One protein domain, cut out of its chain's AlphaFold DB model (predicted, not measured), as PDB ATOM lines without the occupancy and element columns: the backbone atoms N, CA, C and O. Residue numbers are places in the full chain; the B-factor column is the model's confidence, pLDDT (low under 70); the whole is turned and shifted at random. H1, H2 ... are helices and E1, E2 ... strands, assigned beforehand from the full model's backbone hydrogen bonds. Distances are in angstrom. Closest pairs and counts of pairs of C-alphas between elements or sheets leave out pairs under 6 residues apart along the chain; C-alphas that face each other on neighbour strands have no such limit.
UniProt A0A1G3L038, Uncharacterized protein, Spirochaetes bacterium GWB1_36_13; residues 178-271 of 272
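Overview. This is residues 178 to 271 of the 272 residues of an uncharacterized protein of Spirochaetes bacterium GWB1_36_13 (UniProt A0A1G3L038). A small twisted sheet of four short strands forms the middle layer of three, with H1 and H3 over one face and H2 crossing the other. The printed part has 94 residues with three named helices and four named strands, in the order E1 H1 E2 H2 E3 E4 H3. The sheet, E2 E1 E3 E4, is mixed, and so is the class, helices and strands. The whole is compact, with a radius of gyration of the C-alphas of 12.7 A, and spans 31 by 31 by 25 A.

Arrangement. E1, residues 178 to 181, is parallel to E2, residues 202 to 206, with N 205 and O 179 within hydrogen-bond range at 2.8 A. E1 is antiparallel to E3, residues 234 to 237, with N 180 and O 234 at 2.8 A. E3 and E4, residues 240 to 242, form a hairpin, with N 235 and O 242 at 2.9 A. H1, residues 186 to 197, is over E2 and E1, 9.9 A in height over the sheet. E1, H1 and E2 form a strand-helix-strand unit, two parallel neighbour strands with a helix between, its crossover right-handed. On the same face H3, residues 253 to 269, is over E3 and E4; its residues 257 to 261 alone touch H1, closest at C-alphas 257 and 191, 7.0 A, at a steep tilt of 50 degrees. On the opposite face H2, residues 211 to 223, runs across the strands, closest to E1 at C-alphas 217 and 180, 6.6 A. Every O i to N i+4 pair is within hydrogen-bond range in H1 and H2, 12 of 13 in H3.

Along the chain. E1 begins at C-alpha 178 (-52.733, 13.154, -77.368). H1 measures 16.4 A, H2 18.4 A and H3 25.2 A, ending at C-alpha 269 (-50.966, 10.613, -93.596).

Size, cuts and confidence. The C-alphas farthest apart, Gly 212 and Lys 251, are 35.3 A apart. The printed part has no cut and no long link. Mean pLDDT of the printed part is 78.0; residues 245 to 258 are among those under 70.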
ATOM      1  N   TYR A 178     -52.840  12.666 -78.737       90.25
ATOM      2  CA  TYR A 178     -52.733  13.154 -77.368       90.25
ATOM      3  C   TYR A 178     -52.429  14.647 -77.401       90.25
ATOM      4  O   TYR A 178     -51.483  15.087 -78.052       90.25
ATOM      5  N   ILE A 179     -53.230  15.439 -76.698       92.06
ATOM      6  CA  ILE A 179     -53.124  16.894 -76.664       92.06
ATOM      7  C   ILE A 179     -52.822  17.317 -75.236       92.06
ATOM      8  O   ILE A 179     -53.687  17.275 -74.365       92.06
ATOM      9  N   TYR A 180     -51.604  17.784 -75.007       95.00
ATOM     10  CA  TYR A 180     -51.178  18.355 -73.740       95.00
ATOM     11  C   TYR A 180     -51.302  19.876 -73.822       95.00
ATOM     12  O   TYR A 180     -50.649  20.543 -74.630       95.00
ATOM     13  N   GLY A 181     -52.160  20.463 -72.998       94.81
ATOM     14  CA  GLY A 181     -52.382  21.904 -73.015       94.81
ATOM     15  C   GLY A 181     -53.025  22.404 -71.737       94.81
ATOM     16  O   GLY A 181     -53.125  21.678 -70.759       94.81
ATOM     17  N   THR A 182     -53.469  23.657 -71.740       92.06
ATOM     18  CA  THR A 182     -54.273  24.208 -70.645       92.06
ATOM     19  C   THR A 182     -55.638  24.628 -71.161       92.06
ATOM     20  O   THR A 182     -55.759  25.123 -72.286       92.06
ATOM     21  N   THR A 183     -56.668  24.471 -70.331       86.38
ATOM     22  CA  THR A 183     -58.035  24.930 -70.642       86.38
ATOM     23  C   THR A 183     -58.142  26.452 -70.772       86.38
ATOM     24  O   THR A 183     -59.051  26.956 -71.421       86.38
ATOM     25  N   SER A 184     -57.178  27.194 -70.224       85.81
ATOM     26  CA  SER A 184     -57.060  28.650 -70.355       85.81
ATOM     27  C   SER A 184     -56.355  29.118 -71.639       85.81
ATOM     28  O   SER A 184     -56.346  30.313 -71.934       85.81
ATOM     29  N   CYS A 185     -55.744  28.217 -72.419       88.25
ATOM     30  CA  CYS A 185     -54.992  28.586 -73.618       88.25
ATOM     31  C   CYS A 185     -55.894  28.602 -74.860       88.25
ATOM     32  O   CYS A 185     -56.339  27.561 -75.341       88.25
ATOM     33  N   GLY A 186     -56.087  29.784 -75.457       82.44
ATOM     34  CA  GLY A 186     -56.930  29.943 -76.649       82.44
ATOM     35  C   GLY A 186     -56.495  29.102 -77.860       82.44
ATOM     36  O   GLY A 186     -57.345  28.677 -78.638       82.44
ATOM     37  N   ARG A 187     -55.194  28.803 -78.012       84.75
ATOM     38  CA  ARG A 187     -54.704  27.897 -79.073       84.75
ATOM     39  C   ARG A 187     -55.125  26.455 -78.824       84.75
ATOM     40  O   ARG A 187     -55.586  25.800 -79.749       84.75
ATOM     41  N   THR A 188     -55.004  25.992 -77.581       87.44
ATOM     42  CA  THR A 188     -55.442  24.655 -77.173       87.44
ATOM     43  C   THR A 188     -56.926  24.475 -77.455       87.44
ATOM     44  O   THR A 188     -57.297  23.514 -78.118       87.44
ATOM     45  N   LEU A 189     -57.752  25.443 -77.042       84.62
ATOM     46  CA  LEU A 189     -59.193  25.434 -77.304       84.62
ATOM     47  C   LEU A 189     -59.516  25.436 -78.805       84.62
ATOM     48  O   LEU A 189     -60.440  24.757 -79.241       84.62
ATOM     49  N   GLY A 190     -58.757  26.189 -79.607       79.69
ATOM     50  CA  GLY A 190     -58.920  26.213 -81.061       79.69
ATOM     51  C   GLY A 190     -58.635  24.859 -81.716       79.69
ATOM     52  O   GLY A 190     -59.426  24.410 -82.543       79.69
ATOM     53  N   VAL A 191     -57.540  24.199 -81.321       82.00
ATOM     54  CA  VAL A 191     -57.162  22.867 -81.827       82.00
ATOM     55  C   VAL A 191     -58.195  21.816 -81.428       82.00
ATOM     56  O   VAL A 191     -58.703  21.110 -82.294       82.00
ATOM     57  N   THR A 192     -58.554  21.727 -80.145       82.62
ATOM     58  CA  THR A 192     -59.506  20.712 -79.657       82.62
ATOM     59  C   THR A 192     -60.892  20.879 -80.277       82.62
ATOM     60  O   THR A 192     -61.510  19.894 -80.688       82.62
ATOM     61  N   ARG A 193     -61.366  22.125 -80.429       79.62
ATOM     62  CA  ARG A 193     -62.624  22.419 -81.129       79.62
ATOM     63  C   ARG A 193     -62.588  21.931 -82.576       79.62
ATOM     64  O   ARG A 193     -63.510  21.243 -82.993       79.62
ATOM     65  N   LYS A 194     -61.524  22.237 -83.322       76.56
ATOM     66  CA  LYS A 194     -61.420  21.845 -84.733       76.56
ATOM     67  C   LYS A 194     -61.322  20.328 -84.912       76.56
ATOM     68  O   LYS A 194     -62.025  19.774 -85.747       76.56
ATOM     69  N   LEU A 195     -60.547  19.639 -84.074       78.31
ATOM     70  CA  LEU A 195     -60.497  18.172 -84.082       78.31
ATOM     71  C   LEU A 195     -61.870  17.554 -83.774       78.31
ATOM     72  O   LEU A 195     -62.256  16.571 -84.401       78.31
ATOM     73  N   THR A 196     -62.639  18.171 -82.869       74.25
ATOM     74  CA  THR A 196     -64.026  17.768 -82.585       74.25
ATOM     75  C   THR A 196     -64.932  17.960 -83.807       74.25
ATOM     76  O   THR A 196     -65.676  17.045 -84.159       74.25
ATOM     77  N   GLU A 197     -64.859  19.119 -84.470       70.31
ATOM     78  CA  GLU A 197     -65.614  19.430 -85.697       70.31
ATOM     79  C   GLU A 197     -65.297  18.433 -86.823       70.31
ATOM     80  O   GLU A 197     -66.207  17.921 -87.479       70.31
ATOM     81  N   ASP A 198     -64.016  18.094 -86.986       72.06
ATOM     82  CA  ASP A 198     -63.523  17.168 -88.010       72.06
ATOM     83  C   ASP A 198     -63.706  15.688 -87.618       72.06
ATOM     84  O   ASP A 198     -63.348  14.789 -88.379       72.06
ATOM     85  N   LYS A 199     -64.319  15.416 -86.455       69.25
ATOM     86  CA  LYS A 199     -64.592  14.072 -85.912       69.25
ATOM     87  C   LYS A 199     -63.329  13.230 -85.702       69.25
ATOM     88  O   LYS A 199     -63.383  12.002 -85.771       69.25
ATOM     89  N   ILE A 200     -62.212  13.884 -85.412       71.25
ATOM     90  CA  ILE A 200     -60.940  13.240 -85.109       71.25
ATOM     91  C   ILE A 200     -60.904  12.946 -83.607       71.25
ATOM     92  O   ILE A 200     -61.097  13.839 -82.782       71.25
ATOM     93  N   ALA A 201     -60.684  11.682 -83.243       75.94
ATOM     94  CA  ALA A 201     -60.576  11.283 -81.846       75.94
ATOM     95  C   ALA A 201     -59.260  11.794 -81.244       75.94
ATOM     96  O   ALA A 201     -58.191  11.633 -81.831       75.94
ATOM     97  N   TYR A 202     -59.342  12.393 -80.059       83.81
ATOM     98  CA  TYR A 202     -58.178  12.849 -79.314       83.81
ATOM     99  C   TYR A 202     -58.399  12.691 -77.811       83.81
ATOM    100  O   TYR A 202     -59.534  12.720 -77.331       83.81
ATOM    101  N   ILE A 203     -57.302  12.577 -77.068       86.94
ATOM    102  CA  ILE A 203     -57.279  12.645 -75.608       86.94
ATOM    103  C   ILE A 203     -56.640  13.970 -75.221       86.94
ATOM    104  O   ILE A 203     -55.522  14.275 -75.626       86.94
ATOM    105  N   PHE A 204     -57.362  14.778 -74.451       91.69
ATOM    106  CA  PHE A 204     -56.858  16.054 -73.960       91.69
ATOM    107  C   PHE A 204     -56.475  15.961 -72.485       91.69
ATOM    108  O   PHE A 204     -57.309  15.631 -71.643       91.69
ATOM    109  N   TYR A 205     -55.234  16.331 -72.177       92.69
ATOM    110  CA  TYR A 205     -54.731  16.464 -70.817       92.69
ATOM    111  C   TYR A 205     -54.522  17.939 -70.470       92.69
ATOM    112  O   TYR A 205     -53.710  18.634 -71.096       92.69
ATOM    113  N   ASP A 206     -55.225  18.406 -69.433       92.25
ATOM    114  CA  ASP A 206     -54.986  19.725 -68.850       92.25
ATOM    115  C   ASP A 206     -53.766  19.675 -67.921       92.25
ATOM    116  O   ASP A 206     -53.867  19.416 -66.720       92.25
ATOM    117  N   VAL A 207     -52.590  19.956 -68.476       95.31
ATOM    118  CA  VAL A 207     -51.316  19.889 -67.748       95.31
ATOM    119  C   VAL A 207     -51.140  21.007 -66.714       95.31
ATOM    120  O   VAL A 207     -50.150  21.020 -65.980       95.31
ATOM    121  N   SER A 208     -52.078  21.961 -66.640       91.31
ATOM    122  CA  SER A 208     -52.133  22.907 -65.516       91.31
ATOM    123  C   SER A 208     -52.726  22.279 -64.254       91.31
ATOM    124  O   SER A 208     -52.434  22.750 -63.158       91.31
ATOM    125  N   LYS A 209     -53.515  21.208 -64.407       90.19
ATOM    126  CA  LYS A 209     -54.195  20.497 -63.318       90.19
ATOM    127  C   LYS A 209     -53.575  19.132 -63.024       90.19
ATOM    128  O   LYS A 209     -53.643  18.676 -61.891       90.19
ATOM    129  N   ASP A 210     -52.954  18.505 -64.021       87.88
ATOM    130  CA  ASP A 210     -52.323  17.191 -63.901       87.88
ATOM    131  C   ASP A 210     -50.792  17.299 -64.017       87.88
ATOM    132  O   ASP A 210     -50.221  17.453 -65.103       87.88
ATOM    133  N   THR A 211     -50.108  17.228 -62.873       91.38
ATOM    134  CA  THR A 211     -48.640  17.304 -62.796       91.38
ATOM    135  C   THR A 211     -47.955  16.066 -63.376       91.38
ATOM    136  O   THR A 211     -46.842  16.184 -63.900       91.38
ATOM    137  N   GLY A 212     -48.611  14.902 -63.339       89.62
ATOM    138  CA  GLY A 212     -48.123  13.664 -63.940       89.62
ATOM    139  C   GLY A 212     -48.075  13.787 -65.459       89.62
ATOM    140  O   GLY A 212     -47.010  13.632 -66.062       89.62
ATOM    141  N   LYS A 213     -49.189  14.198 -66.071       92.50
ATOM    142  CA  LYS A 213     -49.272  14.435 -67.520       92.50
ATOM    143  C   LYS A 213     -48.410  15.608 -67.975       92.50
ATOM    144  O   LYS A 213     -47.844  15.568 -69.067       92.50
ATOM    145  N   ARG A 214     -48.205  16.619 -67.126       94.06
ATOM    146  CA  ARG A 214     -47.211  17.671 -67.385       94.06
ATOM    147  C   ARG A 214     -45.797  17.100 -67.498       94.06
ATOM    148  O   ARG A 214     -45.075  17.450 -68.429       94.06
ATOM    149  N   LYS A 215     -45.389  16.240 -66.561       92.94
ATOM    150  CA  LYS A 215     -44.071  15.588 -66.585       92.94
ATOM    151  C   LYS A 215     -43.919  14.691 -67.815       92.94
ATOM    152  O   LYS A 215     -42.888  14.747 -68.477       92.94
ATOM    153  N   GLU A 216     -44.957  13.924 -68.143       91.19
ATOM    154  CA  GLU A 216     -45.029  13.096 -69.353       91.19
ATOM    155  C   GLU A 216     -44.799  13.931 -70.625       91.19
ATOM    156  O   GLU A 216     -43.903  13.625 -71.411       91.19
ATOM    157  N   MET A 217     -45.510  15.054 -70.770       94.12
ATOM    158  CA  MET A 217     -45.339  15.992 -71.884       94.12
ATOM    159  C   MET A 217     -43.901  16.522 -72.002       94.12
ATOM    160  O   MET A 217     -43.343  16.564 -73.098       94.12
ATOM    161  N   PHE A 218     -43.274  16.937 -70.895       94.31
ATOM    162  CA  PHE A 218     -41.890  17.425 -70.940       94.31
ATOM    163  C   PHE A 218     -40.892  16.320 -71.292       94.31
ATOM    164  O   PHE A 218     -39.939  16.579 -72.027       94.31
ATOM    165  N   ASN A 219     -41.117  15.090 -70.828       92.25
ATOM    166  CA  ASN A 219     -40.301  13.945 -71.229       92.25
ATOM    167  C   ASN A 219     -40.427  13.671 -72.735       92.25
ATOM    168  O   ASN A 219     -39.411  13.439 -73.393       92.25
ATOM    169  N   LEU A 220     -41.641  13.774 -73.290       90.12
ATOM    170  CA  LEU A 220     -41.883  13.663 -74.731       90.12
ATOM    171  C   LEU A 220     -41.095  14.726 -75.505       90.12
ATOM    172  O   LEU A 220     -40.302  14.376 -76.378       90.12
ATOM    173  N   LEU A 221     -41.220  16.005 -75.135       91.25
ATOM    174  CA  LEU A 221     -40.472  17.098 -75.771       91.25
ATOM    175  C   LEU A 221     -38.954  16.890 -75.684       91.25
ATOM    176  O   LEU A 221     -38.246  17.041 -76.682       91.25
ATOM    177  N   LYS A 222     -38.449  16.486 -74.512       91.25
ATOM    178  CA  LYS A 222     -37.023  16.219 -74.294       91.25
ATOM    179  C   LYS A 222     -36.514  15.089 -75.188       91.25
ATOM    180  O   LYS A 222     -35.455  15.238 -75.791       91.25
ATOM    181  N   SER A 223     -37.271  13.999 -75.324       89.44
ATOM    182  CA  SER A 223     -36.896  12.875 -76.197       89.44
ATOM    183  C   SER A 223     -36.829  13.250 -77.683       89.44
ATOM    184  O   SER A 223     -36.171  12.563 -78.457       89.44
ATOM    185  N   LYS A 224     -37.475  14.355 -78.079       88.25
ATOM    186  CA  LYS A 224     -37.457  14.903 -79.443       88.25
ATOM    187  C   LYS A 224     -36.491  16.076 -79.617       88.25
ATOM    188  O   LYS A 224     -36.517  16.730 -80.652       88.25
ATOM    189  N   GLY A 225     -35.665  16.373 -78.611       89.00
ATOM    190  CA  GLY A 225     -34.724  17.495 -78.657       89.00
ATOM    191  C   GLY A 225     -35.392  18.877 -78.638       89.00
ATOM    192  O   GLY A 225     -34.746  19.869 -78.955       89.00
ATOM    193  N   MET A 226     -36.670  18.972 -78.249       85.25
ATOM    194  CA  MET A 226     -37.460  20.214 -78.293       85.25
ATOM    195  C   MET A 226     -37.289  21.119 -77.054       85.25
ATOM    196  O   MET A 226     -37.978  22.133 -76.921       85.25
ATOM    197  N   GLY A 227     -36.352  20.786 -76.161       79.00
ATOM    198  CA  GLY A 227     -35.994  21.580 -74.981       79.00
ATOM    199  C   GLY A 227     -36.993  21.510 -73.816       79.00
ATOM    200  O   GLY A 227     -37.937  20.724 -73.817       79.00
ATOM    201  N   ASN A 228     -36.761  22.344 -72.792       79.50
ATOM    202  CA  ASN A 228     -37.542  22.379 -71.541       79.50
ATOM    203  C   ASN A 228     -38.657  23.443 -71.532       79.50
ATOM    204  O   ASN A 228     -39.285  23.672 -70.499       79.50
ATOM    205  N   SER A 229     -38.891  24.135 -72.649       81.69
ATOM    206  CA  SER A 229     -39.950  25.142 -72.768       81.69
ATOM    207  C   SER A 229     -41.055  24.593 -73.658       81.69
ATOM    208  O   SER A 229     -40.864  24.438 -74.860       81.69
ATOM    209  N   ALA A 230     -42.201  24.275 -73.057       81.50
ATOM    210  CA  ALA A 230     -43.356  23.770 -73.783       81.50
ATOM    211  C   ALA A 230     -44.252  24.923 -74.227       81.50
ATOM    212  O   ALA A 230     -44.630  25.780 -73.421       81.50
ATOM    213  N   LYS A 231     -44.662  24.906 -75.496       86.81
ATOM    214  CA  LYS A 231     -45.748  25.755 -75.984       86.81
ATOM    215  C   LYS A 231     -47.021  24.958 -76.159       86.81
ATOM    216  O   LYS A 231     -47.046  23.969 -76.875       86.81
ATOM    217  N   TYR A 232     -48.099  25.444 -75.553       89.25
ATOM    218  CA  TYR A 232     -49.397  24.792 -75.672       89.25
ATOM    219  C   TYR A 232     -50.151  25.195 -76.952       89.25
ATOM    220  O   TYR A 232     -50.148  26.386 -77.312       89.25
ATOM    221  N   PRO A 233     -50.876  24.246 -77.573       92.25
ATOM    222  CA  PRO A 233     -50.921  22.820 -77.220       92.25
ATOM    223  C   PRO A 233     -49.700  22.051 -77.754       92.25
ATOM    224  O   PRO A 233     -49.243  22.322 -78.856       92.25
ATOM    225  N   VAL A 234     -49.213  21.070 -76.996       92.44
ATOM    226  CA  VAL A 234     -48.284  20.048 -77.496       92.44
ATOM    227  C   VAL A 234     -49.124  18.866 -77.954       92.44
ATOM    228  O   VAL A 234     -49.932  18.354 -77.181       92.44
ATOM    229  N   VAL A 235     -48.959  18.447 -79.202       89.56
ATOM    230  CA  VAL A 235     -49.692  17.316 -79.778       89.56
ATOM    231  C   VAL A 235     -48.727  16.173 -80.026       89.56
ATOM    232  O   VAL A 235     -47.672  16.372 -80.621       89.56
ATOM    233  N   SER A 236     -49.088  14.986 -79.553       87.81
ATOM    234  CA  SER A 236     -48.345  13.746 -79.748       87.81
ATOM    235  C   SER A 236     -49.203  12.750 -80.524       87.81
ATOM    236  O   SER A 236     -50.367  12.541 -80.187       87.81
ATOM    237  N   TYR A 237     -48.628  12.145 -81.560       82.88
ATOM    238  CA  TYR A 237     -49.247  11.091 -82.363       82.88
ATOM    239  C   TYR A 237     -48.163  10.159 -82.893       82.88
ATOM    240  O   TYR A 237     -47.236  10.608 -83.562       82.88
ATOM    241  N   ASN A 238     -48.259   8.860 -82.604       73.56
ATOM    242  CA  ASN A 238     -47.325   7.847 -83.105       73.56
ATOM    243  C   ASN A 238     -45.832   8.221 -82.984       73.56
ATOM    244  O   ASN A 238     -45.084   8.101 -83.958       73.56
ATOM    245  N   GLU A 239     -45.411   8.668 -81.789       75.94
ATOM    246  CA  GLU A 239     -44.083   9.238 -81.452       75.94
ATOM    247  C   GLU A 239     -43.729  10.578 -82.092       75.94
ATOM    248  O   GLU A 239     -42.719  11.174 -81.707       75.94
ATOM    249  N   ALA A 240     -44.491  11.070 -83.058       81.06
ATOM    250  CA  ALA A 240     -44.304  12.422 -83.545       81.06
ATOM    251  C   ALA A 240     -44.860  13.401 -82.508       81.06
ATOM    252  O   ALA A 240     -45.927  13.177 -81.937       81.06
ATOM    253  N   VAL A 241     -44.117  14.473 -82.247       85.88
ATOM    254  CA  VAL A 241     -44.513  15.525 -81.309       85.88
ATOM    255  C   VAL A 241     -44.457  16.845 -82.057       85.88
ATOM    256  O   VAL A 241     -43.427  17.165 -82.646       85.88
ATOM    257  N   ILE A 242     -45.549  17.604 -82.032       85.62
ATOM    258  CA  ILE A 242     -45.625  18.957 -82.584       85.62
ATOM    259  C   ILE A 242     -45.914  19.927 -81.444       85.62
ATOM    260  O   ILE A 242     -46.785  19.688 -80.605       85.62
ATOM    261  N   GLN A 243     -45.229  21.064 -81.453       85.56
ATOM    262  CA  GLN A 243     -45.610  22.238 -80.678       85.56
ATOM    263  C   GLN A 243     -45.711  23.456 -81.607       85.56
ATOM    264  O   GLN A 243     -44.957  23.545 -82.576       85.56
ATOM    265  N   PRO A 244     -46.614  24.412 -81.341       75.75
ATOM    266  CA  PRO A 244     -46.705  25.633 -82.128       75.75
ATOM    267  C   PRO A 244     -45.404  26.441 -82.015       75.75
ATOM    268  O   PRO A 244     -44.992  26.819 -80.915       75.75
ATOM    269  N   ASP A 245     -44.778  26.716 -83.159       69.88
ATOM    270  CA  ASP A 245     -43.467  27.367 -83.266       69.88
ATOM    271  C   ASP A 245     -43.426  28.787 -82.639       69.88
ATOM    272  O   ASP A 245     -44.431  29.501 -82.535       69.88
ATOM    273  N   GLN A 246     -42.239  29.199 -82.174       49.06
ATOM    274  CA  GLN A 246     -41.897  30.551 -81.715       49.06
ATOM    275  C   GLN A 246     -41.742  31.564 -82.846       49.06
ATOM    276  O   GLN A 246     -42.070  32.727 -82.630       49.06
ATOM    277  N   ASN A 247     -41.307  31.143 -84.031       40.06
ATOM    278  CA  ASN A 247     -40.812  32.083 -85.041       40.06
ATOM    279  C   ASN A 247     -41.857  32.568 -86.052       40.06
ATOM    280  O   ASN A 247     -41.538  33.310 -86.980       40.06
ATOM    281  N   ILE A 248     -43.132  32.234 -85.856       40.97
ATOM    282  CA  ILE A 248     -44.219  32.719 -86.710       40.97
ATOM    283  C   ILE A 248     -44.728  34.056 -86.141       40.97
ATOM    284  O   ILE A 248     -45.810  34.152 -85.559       40.97
ATOM    285  N   HIS A 249     -43.930  35.114 -86.316       35.84
ATOM    286  CA  HIS A 249     -44.386  36.503 -86.210       35.84
ATOM    287  C   HIS A 249     -45.329  36.808 -87.379       35.84
ATOM    288  O   HIS A 249     -44.917  37.361 -88.392       35.84
ATOM    289  N   PHE A 250     -46.606  36.441 -87.273       37.53
ATOM    290  CA  PHE A 250     -47.571  36.757 -88.325       37.53
ATOM    291  C   PHE A 250     -48.822  37.407 -87.749       37.53
ATOM    292  O   PHE A 250     -49.489  36.894 -86.848       37.53
ATOM    293  N   LYS A 251     -49.126  38.587 -88.296       35.75
ATOM    294  CA  LYS A 251     -50.372  39.329 -88.112       35.75
ATOM    295  C   LYS A 251     -51.546  38.457 -88.584       35.75
ATOM    296  O   LYS A 251     -51.952  38.536 -89.733       35.75
ATOM    297  N   GLY A 252     -52.072  37.599 -87.711       45.50
ATOM    298  CA  GLY A 252     -53.247  36.773 -88.003       45.50
ATOM    299  C   GLY A 252     -53.244  35.450 -87.243       45.50
ATOM    300  O   GLY A 252     -52.661  34.469 -87.689       45.50
ATOM    301  N   LYS A 253     -53.945  35.395 -86.102       47.66
ATOM    302  CA  LYS A 253     -54.041  34.202 -85.230       47.66
ATOM    303  C   LYS A 253     -54.610  32.948 -85.928       47.66
ATOM    304  O   LYS A 253     -54.434  31.851 -85.412       47.66
ATOM    305  N   VAL A 254     -55.265  33.099 -87.082       51.44
ATOM    306  CA  VAL A 254     -55.898  32.007 -87.846       51.44
ATOM    307  C   VAL A 254     -54.871  31.158 -88.610       51.44
ATOM    308  O   VAL A 254     -55.024  29.944 -88.687       51.44
ATOM    309  N   PHE A 255     -53.781  31.756 -89.101       49.84
ATOM    310  CA  PHE A 255     -52.805  31.059 -89.954       49.84
ATOM    311  C   PHE A 255     -51.970  30.017 -89.193       49.84
ATOM    312  O   PHE A 255     -51.647  28.961 -89.729       49.84
ATOM    313  N   VAL A 256     -51.666  30.283 -87.917       57.62
ATOM    314  CA  VAL A 256     -50.892  29.368 -87.056       57.62
ATOM    315  C   VAL A 256     -51.666  28.081 -86.783       57.62
ATOM    316  O   VAL A 256     -51.080  27.005 -86.775       57.62
ATOM    317  N   LEU A 257     -52.981  28.189 -86.574       59.12
ATOM    318  CA  LEU A 257     -53.833  27.030 -86.337       59.12
ATOM    319  C   LEU A 257     -53.945  26.168 -87.599       59.12
ATOM    320  O   LEU A 257     -53.858  24.953 -87.499       59.12
ATOM    321  N   LEU A 258     -54.087  26.790 -88.773       61.84
ATOM    322  CA  LEU A 258     -54.184  26.070 -90.044       61.84
ATOM    323  C   LEU A 258     -52.901  25.309 -90.376       61.84
ATOM    324  O   LEU A 258     -52.984  24.122 -90.656       61.84
ATOM    325  N   LYS A 259     -51.730  25.949 -90.257       70.06
ATOM    326  CA  LYS A 259     -50.448  25.267 -90.476       70.06
ATOM    327  C   LYS A 259     -50.224  24.141 -89.466       70.06
ATOM    328  O   LYS A 259     -49.839  23.050 -89.843       70.06
ATOM    329  N   PHE A 260     -50.538  24.377 -88.193       67.62
ATOM    330  CA  PHE A 260     -50.445  23.338 -87.168       67.62
ATOM    331  C   PHE A 260     -51.349  22.136 -87.477       67.62
ATOM    332  O   PHE A 260     -50.946  20.996 -87.290       67.62
ATOM    333  N   LEU A 261     -52.568  22.376 -87.965       68.06
ATOM    334  CA  LEU A 261     -53.479  21.309 -88.382       68.06
ATOM    335  C   LEU A 261     -53.012  20.614 -89.660       68.06
ATOM    336  O   LEU A 261     -53.212  19.412 -89.793       68.06
ATOM    337  N   GLU A 262     -52.389  21.345 -90.580       75.69
ATOM    338  CA  GLU A 262     -51.752  20.779 -91.764       75.69
ATOM    339  C   GLU A 262     -50.593  19.862 -91.370       75.69
ATOM    340  O   GLU A 262     -50.551  18.731 -91.839       75.69
ATOM    341  N   ASP A 263     -49.742  20.281 -90.430       74.19
ATOM    342  CA  ASP A 263     -48.656  19.465 -89.881       74.19
ATOM    343  C   ASP A 263     -49.215  18.214 -89.173       74.19
ATOM    344  O   ASP A 263     -48.735  17.102 -89.394       74.19
ATOM    345  N   VAL A 264     -50.284  18.362 -88.374       69.38
ATOM    346  CA  VAL A 264     -50.998  17.222 -87.764       69.38
ATOM    347  C   VAL A 264     -51.531  16.280 -88.846       69.38
ATOM    348  O   VAL A 264     -51.365  15.067 -88.745       69.38
ATOM    349  N   ASN A 265     -52.132  16.813 -89.908       72.06
ATOM    350  CA  ASN A 265     -52.677  16.016 -90.999       72.06
ATOM    351  C   ASN A 265     -51.577  15.327 -91.823       72.06
ATOM    352  O   ASN A 265     -51.728  14.168 -92.197       72.06
ATOM    353  N   GLN A 266     -50.449  15.990 -92.080       74.38
ATOM    354  CA  GLN A 266     -49.295  15.380 -92.742       74.38
ATOM    355  C   GLN A 266     -48.755  14.207 -91.926       74.38
ATOM    356  O   GLN A 266     -48.514  13.140 -92.490       74.38
ATOM    357  N   ILE A 267     -48.642  14.366 -90.604       69.88
ATOM    358  CA  ILE A 267     -48.226  13.296 -89.691       69.88
ATOM    359  C   ILE A 267     -49.209  12.119 -89.710       69.88
ATOM    360  O   ILE A 267     -48.779  10.968 -89.743       69.88
ATOM    361  N   MET A 268     -50.517  12.387 -89.732       67.75
ATOM    362  CA  MET A 268     -51.529  11.327 -89.834       67.75
ATOM    363  C   MET A 268     -51.473  10.576 -91.177       67.75
ATOM    364  O   MET A 268     -51.888   9.421 -91.245       67.75
ATOM    365  N   ASN A 269     -50.970  11.198 -92.250       71.75
ATOM    366  CA  ASN A 269     -50.966  10.613 -93.596       71.75
ATOM    367  C   ASN A 269     -49.624   9.997 -94.032       71.75
ATOM    368  O   ASN A 269     -49.613   9.238 -94.993       71.75
ATOM    369  N   THR A 270     -48.502  10.271 -93.357       65.81
ATOM    370  CA  THR A 270     -47.162   9.786 -93.767       65.81
ATOM    371  C   THR A 270     -46.860   8.328 -93.396       65.81
ATOM    372  O   THR A 270     -45.794   7.831 -93.748       65.81
ATOM    373  N   LYS A 271     -47.758   7.634 -92.684       53.34
ATOM    374  CA  LYS A 271     -47.562   6.242 -92.229       53.34
ATOM    375  C   LYS A 271     -48.625   5.247 -92.730       53.34
ATOM    376  O   LYS A 271     -48.694   4.142 -92.199       53.34
TER     377      LYS A 271